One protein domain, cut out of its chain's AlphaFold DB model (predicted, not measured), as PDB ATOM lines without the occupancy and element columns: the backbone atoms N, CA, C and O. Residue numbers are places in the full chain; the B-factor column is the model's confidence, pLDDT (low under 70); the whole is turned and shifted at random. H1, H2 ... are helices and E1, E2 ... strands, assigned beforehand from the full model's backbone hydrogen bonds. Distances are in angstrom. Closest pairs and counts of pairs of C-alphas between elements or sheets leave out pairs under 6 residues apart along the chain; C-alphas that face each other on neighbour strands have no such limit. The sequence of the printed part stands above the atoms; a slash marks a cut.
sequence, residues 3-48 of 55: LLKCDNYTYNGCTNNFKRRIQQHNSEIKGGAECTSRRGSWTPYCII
ATOM      1  N   LEU A   3     -46.549 -11.716  43.724       98.00
ATOM      2  CA  LEU A   3     -47.190 -10.412  43.669       98.00
ATOM      3  C   LEU A   3     -46.980  -9.721  45.018       98.00
ATOM      4  O   LEU A   3     -47.281 -10.299  46.063       98.00
ATOM      5  N   LEU A   4     -46.447  -8.504  44.995       97.69
ATOM      6  CA  LEU A   4     -46.271  -7.639  46.158       97.69
ATOM      7  C   LEU A   4     -47.315  -6.530  46.158       97.69
ATOM      8  O   LEU A   4     -47.759  -6.099  45.092       97.69
ATOM      9  N   LYS A   5     -47.635  -6.032  47.351       97.56
ATOM     10  CA  LYS A   5     -48.496  -4.872  47.572       97.56
ATOM     11  C   LYS A   5     -47.798  -3.845  48.467       97.56
ATOM     12  O   LYS A   5     -47.122  -4.215  49.425       97.56
ATOM     13  N   CYS A   6     -47.991  -2.572  48.141       96.88
ATOM     14  CA  CYS A   6     -47.604  -1.397  48.921       96.88
ATOM     15  C   CYS A   6     -48.715  -0.356  48.727       96.88
ATOM     16  O   CYS A   6     -48.835   0.203  47.639       96.88
ATOM     17  N   ASP A   7     -49.563  -0.134  49.731       94.62
ATOM     18  CA  ASP A   7     -50.777   0.692  49.616       94.62
ATOM     19  C   ASP A   7     -51.649   0.303  48.403       94.62
ATOM     20  O   ASP A   7     -52.131  -0.831  48.314       94.62
ATOM     21  N   ASN A   8     -51.826   1.229  47.455       95.44
ATOM     22  CA  ASN A   8     -52.570   1.052  46.203       95.44
ATOM     23  C   ASN A   8     -51.684   0.588  45.032       95.44
ATOM     24  O   ASN A   8     -52.137   0.550  43.891       95.44
ATOM     25  N   TYR A   9     -50.421   0.253  45.294       96.00
ATOM     26  CA  TYR A   9     -49.476  -0.215  44.290       96.00
ATOM     27  C   TYR A   9     -49.261  -1.718  44.393       96.00
ATOM     28  O   TYR A   9     -49.155  -2.292  45.480       96.00
ATOM     29  N   THR A  10     -49.118  -2.341  43.230       96.69
ATOM     30  CA  THR A  10     -48.769  -3.752  43.098       96.69
ATOM     31  C   THR A  10     -47.506  -3.914  42.268       96.69
ATOM     32  O   THR A  10     -47.237  -3.112  41.374       96.69
ATOM     33  N   TYR A  11     -46.744  -4.968  42.538       96.19
ATOM     34  CA  TYR A  11     -45.558  -5.317  41.761       96.19
ATOM     35  C   TYR A  11     -45.466  -6.830  41.590       96.19
ATOM     36  O   TYR A  11     -45.495  -7.561  42.579       96.19
ATOM     37  N   ASN A  12     -45.345  -7.313  40.358       97.19
ATOM     38  CA  ASN A  12     -45.127  -8.727  40.075       97.19
ATOM     39  C   ASN A  12     -43.643  -9.010  39.815       97.19
ATOM     40  O   ASN A  12     -42.922  -8.201  39.236       97.19
ATOM     41  N   GLY A  13     -43.184 -10.193  40.213       95.69
ATOM     42  CA  GLY A  13     -41.818 -10.619  39.943       95.69
ATOM     43  C   GLY A  13     -41.622 -12.123  40.044       95.69
ATOM     44  O   GLY A  13     -42.502 -12.884  40.455       95.69
ATOM     45  N   CYS A  14     -40.434 -12.578  39.671       96.06
ATOM     46  CA  CYS A  14     -39.999 -13.957  39.826       96.06
ATOM     47  C   CYS A  14     -38.628 -13.992  40.507       96.06
ATOM     48  O   CYS A  14     -37.810 -13.083  40.377       96.06
ATOM     49  N   THR A  15     -38.406 -15.016  41.325       96.38
ATOM     50  CA  THR A  15     -37.136 -15.237  42.014       96.38
ATOM     51  C   THR A  15     -37.090 -16.658  42.557       96.38
ATOM     52  O   THR A  15     -38.126 -17.203  42.938       96.38
ATOM     53  N   ASN A  16     -35.882 -17.206  42.657       95.31
ATOM     54  CA  ASN A  16     -35.615 -18.470  43.345       95.31
ATOM     55  C   ASN A  16     -35.389 -18.272  44.855       95.31
ATOM     56  O   ASN A  16     -35.390 -19.238  45.610       95.31
ATOM     57  N   ASN A  17     -35.199 -17.031  45.321       96.38
ATOM     58  CA  ASN A  17     -34.995 -16.722  46.737       96.38
ATOM     59  C   ASN A  17     -35.858 -15.526  47.155       96.38
ATOM     60  O   ASN A  17     -35.419 -14.372  47.131       96.38
ATOM     61  N   PHE A  18     -37.101 -15.819  47.545       97.19
ATOM     62  CA  PHE A  18     -38.081 -14.793  47.902       97.19
ATOM     63  C   PHE A  18     -37.661 -13.976  49.124       97.19
ATOM     64  O   PHE A  18     -37.776 -12.754  49.099       97.19
ATOM     65  N   LYS A  19     -37.101 -14.629  50.152       97.19
ATOM     66  CA  LYS A  19     -36.657 -13.957  51.381       97.19
ATOM     67  C   LYS A  19     -35.626 -12.874  51.079       97.19
ATOM     68  O   LYS A  19     -35.787 -11.748  51.518       97.19
ATOM     69  N   ARG A  20     -34.611 -13.174  50.266       97.75
ATOM     70  CA  ARG A  20     -33.638 -12.155  49.848       97.75
ATOM     71  C   ARG A  20     -34.295 -11.079  48.982       97.75
ATOM     72  O   ARG A  20     -33.996  -9.899  49.126       97.75
ATOM     73  N   ARG A  21     -35.191 -11.469  48.072       97.38
ATOM     74  CA  ARG A  21     -35.803 -10.545  47.110       97.38
ATOM     75  C   ARG A  21     -36.740  -9.526  47.761       97.38
ATOM     76  O   ARG A  21     -36.742  -8.377  47.335       97.38
ATOM     77  N   ILE A  22     -37.493  -9.901  48.795       96.88
ATOM     78  CA  ILE A  22     -38.366  -8.955  49.507       96.88
ATOM     79  C   ILE A  22     -37.554  -7.896  50.268       96.88
ATOM     80  O   ILE A  22     -37.899  -6.720  50.220       96.88
ATOM     81  N   GLN A  23     -36.407  -8.273  50.842       96.88
ATOM     82  CA  GLN A  23     -35.470  -7.333  51.473       96.88
ATOM     83  C   GLN A  23     -34.875  -6.341  50.464       96.88
ATOM     84  O   GLN A  23     -34.714  -5.163  50.768       96.88
ATOM     85  N   GLN A  24     -34.597  -6.791  49.234       96.69
ATOM     86  CA  GLN A  24     -34.180  -5.911  48.138       96.69
ATOM     87  C   GLN A  24     -35.274  -4.908  47.741       96.69
ATOM     88  O   GLN A  24     -34.971  -3.745  47.489       96.69
ATOM     89  N   HIS A  25     -36.539  -5.341  47.675       96.69
ATOM     90  CA  HIS A  25     -37.670  -4.457  47.367       96.69
ATOM     91  C   HIS A  25     -37.934  -3.427  48.469       96.69
ATOM     92  O   HIS A  25     -38.295  -2.298  48.158       96.69
ATOM     93  N   ASN A  26     -37.707  -3.796  49.732       95.94
ATOM     94  CA  ASN A  26     -37.806  -2.901  50.886       95.94
ATOM     95  C   ASN A  26     -36.520  -2.111  51.172       95.94
ATOM     96  O   ASN A  26     -36.413  -1.479  52.218       95.94
ATOM     97  N   SER A  27     -35.547  -2.129  50.255       95.44
ATOM     98  CA  SER A  27     -34.284  -1.392  50.378       95.44
ATOM     99  C   SER A  27     -33.450  -1.734  51.628       95.44
ATOM    100  O   SER A  27     -32.528  -0.997  51.964       95.44
ATOM    101  N   GLU A  28     -33.706  -2.871  52.286       95.56
ATOM    102  CA  GLU A  28     -32.881  -3.381  53.395       95.56
ATOM    103  C   GLU A  28     -31.497  -3.821  52.894       95.56
ATOM    104  O   GLU A  28     -30.497  -3.725  53.602       95.56
ATOM    105  N   ILE A  29     -31.438  -4.304  51.648       96.12
ATOM    106  CA  ILE A  29     -30.207  -4.708  50.963       96.12
ATOM    107  C   ILE A  29     -30.209  -4.238  49.501       96.12
ATOM    108  O   ILE A  29     -31.256  -4.026  48.889       96.12
ATOM    109  N   LYS A  30     -29.019  -4.105  48.904       95.19
ATOM    110  CA  LYS A  30     -28.852  -3.625  47.519       95.19
ATOM    111  C   LYS A  30     -29.416  -4.603  46.472       95.19
ATOM    112  O   LYS A  30     -29.479  -5.819  46.679       95.19
ATOM    113  N   GLY A  31     -29.746  -4.066  45.295       94.06
ATOM    114  CA  GLY A  31     -30.193  -4.841  44.129       94.06
ATOM    115  C   GLY A  31     -31.713  -4.986  43.995       94.06
ATOM    116  O   GLY A  31     -32.175  -5.932  43.353       94.06
ATOM    117  N   GLY A  32     -32.482  -4.087  44.617       92.06
ATOM    118  CA  GLY A  32     -33.917  -3.932  44.373       92.06
ATOM    119  C   GLY A  32     -34.218  -3.342  42.998       92.06
ATOM    120  O   GLY A  32     -33.369  -2.696  42.385       92.06
ATOM    121  N   ALA A  33     -35.439  -3.562  42.509       92.19
ATOM    122  CA  ALA A  33     -35.906  -2.934  41.277       92.19
ATOM    123  C   ALA A  33     -36.137  -1.431  41.504       92.19
ATOM    124  O   ALA A  33     -36.691  -1.043  42.535       92.19
ATOM    125  N   GLU A  34     -35.774  -0.595  40.531       90.12
ATOM    126  CA  GLU A  34     -35.873   0.868  40.643       90.12
ATOM    127  C   GLU A  34     -37.296   1.349  40.973       90.12
ATOM    128  O   GLU A  34     -37.496   2.237  41.800       90.12
ATOM    129  N   CYS A  35     -38.309   0.721  40.374       88.69
ATOM    130  CA  CYS A  35     -39.709   1.059  40.628       88.69
ATOM    131  C   CYS A  35     -40.163   0.736  42.060       88.69
ATOM    132  O   CYS A  35     -41.104   1.353  42.560       88.69
ATOM    133  N   THR A  36     -39.500  -0.215  42.721       89.88
ATOM    134  CA  THR A  36     -39.814  -0.608  44.097       89.88
ATOM    135  C   THR A  36     -38.980   0.128  45.131       89.88
ATOM    136  O   THR A  36     -39.493   0.351  46.216       89.88
ATOM    137  N   SER A  37     -37.757   0.558  44.799       87.62
ATOM    138  CA  SER A  37     -36.834   1.192  45.754       87.62
ATOM    139  C   SER A  37     -37.247   2.603  46.178       87.62
ATOM    140  O   SER A  37     -36.856   3.062  47.246       87.62
ATOM    141  N   ARG A  38     -38.051   3.293  45.356       87.12
ATOM    142  CA  ARG A  38     -38.620   4.622  45.658       87.12
ATOM    143  C   ARG A  38     -39.887   4.561  46.527       87.12
ATOM    144  O   ARG A  38     -40.482   5.598  46.805       87.12
ATOM    145  N   ARG A  39     -40.341   3.358  46.896       86.75
ATOM    146  CA  ARG A  39     -41.527   3.082  47.730       86.75
ATOM    147  C   ARG A  39     -41.157   2.048  48.800       86.75
ATOM    148  O   ARG A  39     -40.076   1.472  48.738       86.75
ATOM    149  N   GLY A  40     -42.014   1.814  49.791       82.69
ATOM    150  CA  GLY A  40     -41.637   0.969  50.925       82.69
ATOM    151  C   GLY A  40     -42.798   0.427  51.745       82.69
ATOM    152  O   GLY A  40     -43.924   0.896  51.634       82.69
ATOM    153  N   SER A  41     -42.465  -0.582  52.552       94.81
ATOM    154  CA  SER A  41     -43.359  -1.556  53.198       94.81
ATOM    155  C   SER A  41     -44.064  -2.497  52.214       94.81
ATOM    156  O   SER A  41     -45.231  -2.847  52.382       94.81
ATOM    157  N   TRP A  42     -43.330  -2.967  51.198       97.50
ATOM    158  CA  TRP A  42     -43.781  -4.040  50.317       97.50
ATOM    159  C   TRP A  42     -44.008  -5.325  51.110       97.50
ATOM    160  O   TRP A  42     -43.130  -5.796  51.839       97.50
ATOM    161  N   THR A  43     -45.175  -5.927  50.905       97.38
ATOM    162  CA  THR A  43     -45.572  -7.196  51.523       97.38
ATOM    163  C   THR A  43     -46.041  -8.189  50.458       97.38
ATOM    164  O   THR A  43     -46.544  -7.775  49.408       97.38
ATOM    165  N   PRO A  44     -45.853  -9.502  50.673       97.56
ATOM    166  CA  PRO A  44     -46.383 -10.513  49.767       97.56
ATOM    167  C   PRO A  44     -47.914 -10.497  49.777       97.56
ATOM    168  O   PRO A  44     -48.532 -10.643  50.826       97.56
ATOM    169  N   TYR A  45     -48.514 -10.386  48.595       97.56
ATOM    170  CA  TYR A  45     -49.946 -10.601  48.386       97.56
ATOM    171  C   TYR A  45     -50.230 -12.034  47.921       97.56
ATOM    172  O   TYR A  45     -51.172 -12.674  48.376       97.56
ATOM    173  N   CYS A  46     -49.393 -12.557  47.021       97.44
ATOM    174  CA  CYS A  46     -49.476 -13.929  46.527       97.44
ATOM    175  C   CYS A  46     -48.079 -14.444  46.165       97.44
ATOM    176  O   CYS A  46     -47.257 -13.696  45.630       97.44
ATOM    177  N   ILE A  47     -47.810 -15.723  46.430       96.94
ATOM    178  CA  ILE A  47     -46.582 -16.408  46.020       96.94
ATOM    179  C   ILE A  47     -46.984 -17.695  45.307       96.94
ATOM    180  O   ILE A  47     -47.684 -18.531  45.869       96.94
ATOM    181  N   ILE A  48     -46.512 -17.847  44.074       96.62
ATOM    182  CA  ILE A  48     -46.711 -19.040  43.253       96.62
ATOM    183  C   ILE A  48     -45.364 -19.757  43.160       96.62
ATOM    184  O   ILE A  48     -44.339 -19.148  42.819       96.62
TER     185      ILE A  48
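This is residues 3 to 48 of the 55 residues of a protein of Gammaproteobacteria bacterium (UniProt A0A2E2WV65). A small three-stranded antiparallel sheet forms a wall, with the helix H1 slanting over one face and the other face bare. The short helix H2 packs by the end of H1 and only grazes the sheet. The printed part has 46 residues, with two named helices and three named strands in the order E1, E2, H1, H2, E3; the sheet's order is E2, E1, E3. The class is mixed, helices and strands. The whole is compact, with a radius of gyration of the C-alphas of 9.5 A, and the C-alphas span 24 by 24 by 13 A.

In the sheet, E1 is residues 3 to 6, 10.4 A from first to last C-alpha, and begins with C-alpha 3 at (-47.190, -10.412, 43.669). E2 is residues 9 to 13, 13.6 A long. E3 is residues 43 to 47, 10.8 A long, and ends with C-alpha 47 at (-46.582, -16.408, 46.020). H1 is residues 18 to 25, 10.4 A long, and begins with C-alpha 18 at (-38.081, -14.793, 47.902). H2 is residues 34 to 37, 5.2 A long.

E1 is the inner strand, and E2 and E3 are the edge strands. E1 and E2 form a hairpin, antiparallel at 151 degrees, with N 4 and O 11 within hydrogen-bond range at 2.8 A and N 9 and O 6 at 2.8 A. E1 and E3 are antiparallel at 163 degrees, with N 3 and O 46 within range at 2.8 A and N 5 and O 43 at 2.9 A. H1 is on the sheet at a height over the sheet of 9.7 A. It lies over E1, and on the local plane it runs slantwise to the strands, at 38 degrees to E1. The closest C-alphas of H1 and E3 are those of Ile 22 and Thr 43, 7.7 A apart. E2, H1, H2 and E3 make a split strand-helix-strand unit, two strands running the same way with E1 between them in the sheet, and its crossover is right-handed. H1 and H2 only just touch, with 3 pairs of C-alphas within 8 A; the closest are those of His 25 and Thr 36, 5.5 A apart. H2 only grazes the sheet, with its residues 35 to 36. In H1, 3 of 4 O i to N i+4 pairs are within hydrogen-bond range; H2 is too short for such a pair.

The two C-alphas farthest apart are those of Asn 8 and Asn 16, 26.0 A. The printed part has no cut. No link is long: that from H1 to H2, 8 residues, is short, and the others are tight. The mean pLDDT of the printed part is 95.0, and no printed residue is under 70.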